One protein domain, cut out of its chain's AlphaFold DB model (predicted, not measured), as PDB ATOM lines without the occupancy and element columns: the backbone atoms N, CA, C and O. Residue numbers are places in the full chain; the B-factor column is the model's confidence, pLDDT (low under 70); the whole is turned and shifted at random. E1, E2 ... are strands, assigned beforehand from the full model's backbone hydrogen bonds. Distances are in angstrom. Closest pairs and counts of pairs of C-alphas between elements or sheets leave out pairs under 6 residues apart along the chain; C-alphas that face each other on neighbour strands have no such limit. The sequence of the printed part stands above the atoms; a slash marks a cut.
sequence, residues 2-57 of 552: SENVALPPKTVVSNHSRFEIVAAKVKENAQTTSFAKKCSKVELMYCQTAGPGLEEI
ATOM      1  N   SER A   2     -10.397  33.606 -12.200       42.28
ATOM      2  CA  SER A   2      -9.047  34.163 -12.166       42.28
ATOM      3  C   SER A   2      -8.177  33.124 -11.473       42.28
ATOM      4  O   SER A   2      -8.345  32.891 -10.278       42.28
ATOM      5  N   GLU A   3      -7.310  32.445 -12.215       52.50
ATOM      6  CA  GLU A   3      -6.173  31.781 -11.580       52.50
ATOM      7  C   GLU A   3      -5.412  32.845 -10.779       52.50
ATOM      8  O   GLU A   3      -5.258  33.976 -11.253       52.50
ATOM      9  N   ASN A   4      -5.010  32.518  -9.550       64.81
ATOM     10  CA  ASN A   4      -4.238  33.412  -8.692       64.81
ATOM     11  C   ASN A   4      -2.885  33.686  -9.359       64.81
ATOM     12  O   ASN A   4      -1.922  32.950  -9.152       64.81
ATOM     13  N   VAL A   5      -2.814  34.726 -10.189       69.81
ATOM     14  CA  VAL A   5      -1.548  35.229 -10.715       69.81
ATOM     15  C   VAL A   5      -0.766  35.731  -9.510       69.81
ATOM     16  O   VAL A   5      -1.168  36.708  -8.879       69.81
ATOM     17  N   ALA A   6       0.314  35.030  -9.158       83.88
ATOM     18  CA  ALA A   6       1.188  35.445  -8.071       83.88
ATOM     19  C   ALA A   6       1.655  36.882  -8.336       83.88
ATOM     20  O   ALA A   6       2.223  37.171  -9.396       83.88
ATOM     21  N   LEU A   7       1.368  37.786  -7.396       87.19
ATOM     22  CA  LEU A   7       1.821  39.166  -7.501       87.19
ATOM     23  C   LEU A   7       3.354  39.193  -7.486       87.19
ATOM     24  O   LEU A   7       3.976  38.406  -6.764       87.19
ATOM     25  N   PRO A   8       3.980  40.080  -8.276       91.38
ATOM     26  CA  PRO A   8       5.421  40.226  -8.229       91.38
ATOM     27  C   PRO A   8       5.864  40.691  -6.832       91.38
ATOM     28  O   PRO A   8       5.122  41.411  -6.158       91.38
ATOM     29  N   PRO A   9       7.054  40.283  -6.364       95.19
ATOM     30  CA  PRO A   9       7.530  40.673  -5.046       95.19
ATOM     31  C   PRO A   9       7.849  42.172  -5.004       95.19
ATOM     32  O   PRO A   9       8.397  42.731  -5.948       95.19
ATOM     33  N   LYS A  10       7.555  42.824  -3.875       95.81
ATOM     34  CA  LYS A  10       7.904  44.237  -3.639       95.81
ATOM     35  C   LYS A  10       9.418  44.476  -3.710       95.81
ATOM     36  O   LYS A  10       9.868  45.481  -4.262       95.81
ATOM     37  N   THR A  11      10.178  43.531  -3.164       97.00
ATOM     38  CA  THR A  11      11.635  43.567  -3.072       97.00
ATOM     39  C   THR A  11      12.213  42.315  -3.712       97.00
ATOM     40  O   THR A  11      11.740  41.207  -3.464       97.00
ATOM     41  N   VAL A  12      13.255  42.488  -4.517       97.31
ATOM     42  CA  VAL A  12      14.008  41.397  -5.139       97.31
ATOM     43  C   VAL A  12      15.455  41.492  -4.678       97.31
ATOM     44  O   VAL A  12      16.030  42.577  -4.651       97.31
ATOM     45  N   VAL A  13      16.054  40.356  -4.332       97.31
ATOM     46  CA  VAL A  13      17.495  40.258  -4.085       97.31
ATOM     47  C   VAL A  13      18.119  39.496  -5.243       97.31
ATOM     48  O   VAL A  13      17.694  38.388  -5.566       97.31
ATOM     49  N   SER A  14      19.110  40.097  -5.896       97.00
ATOM     50  CA  SER A  14      19.833  39.484  -7.010       97.00
ATOM     51  C   SER A  14      21.280  39.960  -7.007       97.00
ATOM     52  O   SER A  14      21.532  41.150  -6.837       97.00
ATOM     53  N   ASN A  15      22.241  39.044  -7.169       95.56
ATOM     54  CA  ASN A  15      23.678  39.353  -7.203       95.56
ATOM     55  C   ASN A  15      24.148  40.233  -6.024       95.56
ATOM     56  O   ASN A  15      24.800  41.258  -6.225       95.56
ATOM     57  N   HIS A  16      23.769  39.862  -4.794       96.75
ATOM     58  CA  HIS A  16      24.056  40.611  -3.552       96.75
ATOM     59  C   HIS A  16      23.506  42.045  -3.514       96.75
ATOM     60  O   HIS A  16      23.885  42.830  -2.652       96.75
ATOM     61  N   SER A  17      22.617  42.391  -4.442       97.62
ATOM     62  CA  SER A  17      21.985  43.701  -4.525       97.62
ATOM     63  C   SER A  17      20.502  43.586  -4.189       97.62
ATOM     64  O   SER A  17      19.842  42.612  -4.570       97.62
ATOM     65  N   ARG A  18      19.982  44.572  -3.460       97.62
ATOM     66  CA  ARG A  18      18.565  44.698  -3.111       97.62
ATOM     67  C   ARG A  18      17.905  45.670  -4.072       97.62
ATOM     68  O   ARG A  18      18.447  46.737  -4.346       97.62
ATOM     69  N   PHE A  19      16.736  45.295  -4.564       97.94
ATOM     70  CA  PHE A  19      15.963  46.061  -5.524       97.94
ATOM     71  C   PHE A  19      14.535  46.230  -5.023       97.94
ATOM     72  O   PHE A  19      13.927  45.264  -4.571       97.94
ATOM     73  N   GLU A  20      13.974  47.424  -5.157       97.38
ATOM     74  CA  GLU A  20      12.599  47.729  -4.757       97.38
ATOM     75  C   GLU A  20      11.793  48.262  -5.928       97.38
ATOM     76  O   GLU A  20      12.292  49.050  -6.734       97.38
ATOM     77  N   ILE A  21      10.540  47.820  -6.037       96.31
ATOM     78  CA  ILE A  21       9.658  48.268  -7.111       96.31
ATOM     79  C   ILE A  21       9.388  49.773  -6.983       96.31
ATOM     80  O   ILE A  21       9.086  50.269  -5.898       96.31
ATOM     81  N   VAL A  22       9.479  50.496  -8.098       95.62
ATOM     82  CA  VAL A  22       9.201  51.944  -8.174       95.62
ATOM     83  C   VAL A  22       8.049  52.274  -9.111       95.62
ATOM     84  O   VAL A  22       7.385  53.290  -8.939       95.62
ATOM     85  N   ALA A  23       7.809  51.435 -10.118       93.88
ATOM     86  CA  ALA A  23       6.734  51.638 -11.074       93.88
ATOM     87  C   ALA A  23       6.396  50.347 -11.826       93.88
ATOM     88  O   ALA A  23       7.214  49.432 -11.941       93.88
ATOM     89  N   ALA A  24       5.205  50.327 -12.414       91.38
ATOM     90  CA  ALA A  24       4.786  49.320 -13.374       91.38
ATOM     91  C   ALA A  24       4.176  50.006 -14.596       91.38
ATOM     92  O   ALA A  24       3.439  50.980 -14.465       91.38
ATOM     93  N   LYS A  25       4.474  49.494 -15.791       87.81
ATOM     94  CA  LYS A  25       3.999  50.072 -17.049       87.81
ATOM     95  C   LYS A  25       3.528  48.997 -18.010       87.81
ATOM     96  O   LYS A  25       4.249  48.052 -18.322       87.81
ATOM     97  N   VAL A  26       2.341  49.181 -18.578       83.88
ATOM     98  CA  VAL A  26       1.877  48.328 -19.678       83.88
ATOM     99  C   VAL A  26       2.606  48.706 -20.962       83.88
ATOM    100  O   VAL A  26       2.417  49.803 -21.490       83.88
ATOM    101  N   LYS A  27       3.391  47.777 -21.508       83.25
ATOM    102  CA  LYS A  27       3.967  47.889 -22.848       83.25
ATOM    103  C   LYS A  27       3.199  47.007 -23.823       83.25
ATOM    104  O   LYS A  27       2.925  45.832 -23.570       83.25
ATOM    105  N   GLU A  28       2.887  47.573 -24.982       77.31
ATOM    106  CA  GLU A  28       2.394  46.781 -26.102       77.31
ATOM    107  C   GLU A  28       3.511  45.870 -26.613       77.31
ATOM    108  O   GLU A  28       4.653  46.303 -26.806       77.31
ATOM    109  N   ASN A  29       3.193  44.598 -26.850       72.69
ATOM    110  CA  ASN A  29       4.130  43.704 -27.504       72.69
ATOM    111  C   ASN A  29       4.248  44.096 -28.988       72.69
ATOM    112  O   ASN A  29       3.319  43.910 -29.776       72.69
ATOM    113  N   ALA A  30       5.406  44.646 -29.365       65.31
ATOM    114  CA  ALA A  30       5.695  45.072 -30.733       65.31
ATOM    115  C   ALA A  30       5.650  43.917 -31.752       65.31
ATOM    116  O   ALA A  30       5.524  44.171 -32.945       65.31
ATOM    117  N   GLN A  31       5.740  42.660 -31.301       64.12
ATOM    118  CA  GLN A  31       5.725  41.481 -32.174       64.12
ATOM    119  C   GLN A  31       4.312  41.070 -32.620       64.12
ATOM    120  O   GLN A  31       4.162  40.364 -33.611       64.12
ATOM    121  N   THR A  32       3.262  41.517 -31.927       54.53
ATOM    122  CA  THR A  32       1.875  41.164 -32.263       54.53
ATOM    123  C   THR A  32       1.217  42.268 -33.092       54.53
ATOM    124  O   THR A  32       0.979  43.370 -32.601       54.53
ATOM    125  N   THR A  33       0.903  41.975 -34.356       46.72
ATOM    126  CA  THR A  33       0.394  42.948 -35.344       46.72
ATOM    127  C   THR A  33      -1.101  43.266 -35.214       46.72
ATOM    128  O   THR A  33      -1.548  44.299 -35.702       46.72
ATOM    129  N   SER A  34      -1.891  42.430 -34.530       52.69
ATOM    130  CA  SER A  34      -3.338  42.639 -34.361       52.69
ATOM    131  C   SER A  34      -3.672  43.271 -33.010       52.69
ATOM    132  O   SER A  34      -3.395  42.674 -31.971       52.69
ATOM    133  N   PHE A  35      -4.354  44.425 -33.022       49.44
ATOM    134  CA  PHE A  35      -4.848  45.142 -31.830       49.44
ATOM    135  C   PHE A  35      -5.695  44.251 -30.898       49.44
ATOM    136  O   PHE A  35      -5.699  44.432 -29.687       49.44
ATOM    137  N   ALA A  36      -6.368  43.234 -31.452       49.12
ATOM    138  CA  ALA A  36      -7.199  42.289 -30.708       49.12
ATOM    139  C   ALA A  36      -6.423  41.131 -30.050       49.12
ATOM    140  O   ALA A  36      -6.988  40.445 -29.202       49.12
ATOM    141  N   LYS A  37      -5.171  40.886 -30.461       53.84
ATOM    142  CA  LYS A  37      -4.321  39.781 -29.980       53.84
ATOM    143  C   LYS A  37      -3.025  40.263 -29.326       53.84
ATOM    144  O   LYS A  37      -2.159  39.441 -29.036       53.84
ATOM    145  N   LYS A  38      -2.854  41.573 -29.105       59.47
ATOM    146  CA  LYS A  38      -1.675  42.072 -28.396       59.47
ATOM    147  C   LYS A  38      -1.752  41.632 -26.941       59.47
ATOM    148  O   LYS A  38      -2.455  42.244 -26.138       59.47
ATOM    149  N   CYS A  39      -1.019  40.576 -26.596       58.28
ATOM    150  CA  CYS A  39      -0.720  40.296 -25.201       58.28
ATOM    151  C   CYS A  39       0.014  41.519 -24.652       58.28
ATOM    152  O   CYS A  39       1.089  41.896 -25.126       58.28
ATOM    153  N   SER A  40      -0.635  42.183 -23.706       71.75
ATOM    154  CA  SER A  40      -0.052  43.299 -22.982       71.75
ATOM    155  C   SER A  40       0.998  42.712 -22.049       71.75
ATOM    156  O   SER A  40       0.676  41.807 -21.282       71.75
ATOM    157  N   LYS A  41       2.247  43.178 -22.130       85.69
ATOM    158  CA  LYS A  41       3.246  42.848 -21.111       85.69
ATOM    159  C   LYS A  41       3.265  43.973 -20.088       85.69
ATOM    160  O   LYS A  41       3.233  45.144 -20.471       85.69
ATOM    161  N   VAL A  42       3.305  43.626 -18.810       86.69
ATOM    162  CA  VAL A  42       3.562  44.608 -17.759       86.69
ATOM    163  C   VAL A  42       5.058  44.594 -17.497       86.69
ATOM    164  O   VAL A  42       5.636  43.557 -17.190       86.69
ATOM    165  N   GLU A  43       5.699  45.730 -17.719       90.81
ATOM    166  CA  GLU A  43       7.089  45.950 -17.359       90.81
ATOM    167  C   GLU A  43       7.125  46.491 -15.936       90.81
ATOM    168  O   GLU A  43       6.489  47.501 -15.636       90.81
ATOM    169  N   LEU A  44       7.843  45.791 -15.067       93.19
ATOM    170  CA  LEU A  44       8.072  46.205 -13.693       93.19
ATOM    171  C   LEU A  44       9.431  46.875 -13.624       93.19
ATOM    172  O   LEU A  44      10.396  46.394 -14.221       93.19
ATOM    173  N   MET A  45       9.500  47.978 -12.900       94.44
ATOM    174  CA  MET A  45      10.731  48.727 -12.729       94.44
ATOM    175  C   MET A  45      11.135  48.667 -11.278       94.44
ATOM    176  O   MET A  45      10.352  49.034 -10.400       94.44
ATOM    177  N   TYR A  46      12.363  48.219 -11.060       95.75
ATOM    178  CA  TYR A  46      12.972  48.189  -9.749       95.75
ATOM    179  C   TYR A  46      14.158  49.147  -9.708       95.75
ATOM    180  O   TYR A  46      14.890  49.281 -10.689       95.75
ATOM    181  N   CYS A  47      14.340  49.798  -8.568       95.88
ATOM    182  CA  CYS A  47      15.506  50.609  -8.263       95.88
ATOM    183  C   CYS A  47      16.394  49.841  -7.282       95.88
ATOM    184  O   CYS A  47      15.886  49.221  -6.349       95.88
ATOM    185  N   GLN A  48      17.705  49.835  -7.522       96.94
ATOM    186  CA  GLN A  48      18.667  49.223  -6.613       96.94
ATOM    187  C   GLN A  48      18.776  50.083  -5.348       96.94
ATOM    188  O   GLN A  48      19.143  51.250  -5.444       96.94
ATOM    189  N   THR A  49      18.446  49.518  -4.185       97.38
ATOM    190  CA  THR A  49      18.467  50.220  -2.889       97.38
ATOM    191  C   THR A  49      19.631  49.831  -2.000       97.38
ATOM    192  O   THR A  49      19.935  50.562  -1.072       97.38
ATOM    193  N   ALA A  50      20.301  48.712  -2.272       97.69
ATOM    194  CA  ALA A  50      21.534  48.322  -1.593       97.69
ATOM    195  C   ALA A  50      22.354  47.377  -2.481       97.69
ATOM    196  O   ALA A  50      21.813  46.731  -3.386       97.69
ATOM    197  N   GLY A  51      23.654  47.256  -2.221       96.75
ATOM    198  CA  GLY A  51      24.520  46.273  -2.871       96.75
ATOM    199  C   GLY A  51      25.993  46.678  -2.848       96.75
ATOM    200  O   GLY A  51      26.343  47.701  -2.263       96.75
ATOM    201  N   PRO A  52      26.880  45.893  -3.482       96.88
ATOM    202  CA  PRO A  52      28.306  46.200  -3.523       96.88
ATOM    203  C   PRO A  52      28.570  47.593  -4.111       96.88
ATOM    204  O   PRO A  52      28.205  47.865  -5.253       96.88
ATOM    205  N   GLY A  53      29.210  48.466  -3.326       94.62
ATOM    206  CA  GLY A  53      29.559  49.830  -3.739       94.62
ATOM    207  C   GLY A  53      28.408  50.844  -3.709       94.62
ATOM    208  O   GLY A  53      28.605  51.968  -4.160       94.62
ATOM    209  N   LEU A  54      27.234  50.471  -3.190       94.19
ATOM    210  CA  LEU A  54      26.083  51.360  -3.038       94.19
ATOM    211  C   LEU A  54      25.696  51.446  -1.557       94.19
ATOM    212  O   LEU A  54      25.303  50.439  -0.966       94.19
ATOM    213  N   GLU A  55      25.805  52.642  -0.975       95.69
ATOM    214  CA  GLU A  55      25.213  52.932   0.335       95.69
ATOM    215  C   GLU A  55      23.701  52.690   0.276       95.69
ATOM    216  O   GLU A  55      23.082  52.903  -0.764       95.69
ATOM    217  N   GLU A  56      23.107  52.199   1.361       96.62
ATOM    218  CA  GLU A  56      21.678  51.905   1.379       96.62
ATOM    219  C   GLU A  56      20.851  53.181   1.150       96.62
ATOM    220  O   GLU A  56      21.014  54.178   1.851       96.62
ATOM    221  N   ILE A  57      19.958  53.150   0.159       96.06
ATOM    222  CA  ILE A  57      19.126  54.291  -0.237       96.06
ATOM    223  C   ILE A  57      17.672  54.024   0.142       96.06
ATOM    224  O   ILE A  57      17.074  53.038  -0.293       96.06
TER     225      ILE A  57
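Overview. This is residues 2 to 57 of the 552 residues of the protein "RNA-dependent RNA polymerase" of Thalassiosira oceanica (UniProt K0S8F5). A long, strongly twisted hairpin of two strands, E2 and E3, makes the long axis, with a wide loop, residues 29 to 39, at one end and the short strand E1 beside residues 17 to 20 of E2 at the other. Residues 2 to 7, ahead of E1, stick out from this narrow sheet as a free tail. The printed part has 56 residues and no named helix; its three named strands, E1, E2 and E3 along the chain, form one antiparallel sheet in the order E1, E2, E3. The class is all strand, though under half of the residues, 27 of 56, are in named elements. The whole is elongated and only just extended, close to loose, with a radius of gyration of the C-alphas of 15.5 A and spans of 46 by 26 by 17 A.

Along the chain. The printed part begins at Ser 2, with its C-alpha at (-9.047, 34.163, -12.166). E1 is residues 11 to 14, beginning at C-alpha 11 at (11.635, 43.567, -3.072). E2, residues 17 to 28, is the longest strand by residues and measures 29.3 A from first to last C-alpha. E3, residues 40 to 50, measures 30.8 A and ends at C-alpha 50 at (21.534, 48.322, -1.593).

Arrangement. The three strands form a meander, each strand the antiparallel neighbour of the one before. E1 and E2 are a hairpin with a tight link of 2 residues. The C-alphas of Thr 11 and Glu 20, which face each other, are 4.6 A apart; N 12 and O 19, at 2.9 A, and N 19 and O 12, at 2.8 A, are within hydrogen-bond range. E2 bends by 67 degrees at residue 22. E2 and E3 are also a hairpin, with an angle of 159 degrees between their directions. The C-alphas of Ile 21 and Tyr 46 face each other at 4.2 A, and those of Glu 28 and Ser 40 at 5.3 A. Across this pair N 20 and O 47, at 2.9 A, and N 27 and O 41, at 2.8 A, are within hydrogen-bond range. E1 and E3 are the edge strands and E2 is the inner strand.

Size, cuts and confidence. The C-alphas of Ala 36 and Gly 53 are the two farthest apart, at 46.2 A. The printed part has no cut. The link from E2 to E3, with 11 residues, is long. Residues 2 to 7 stand free. The mean pLDDT of the printed part is 83.3; residues 2 to 5 and 30 to 39 are under 70, where the model's confidence is low.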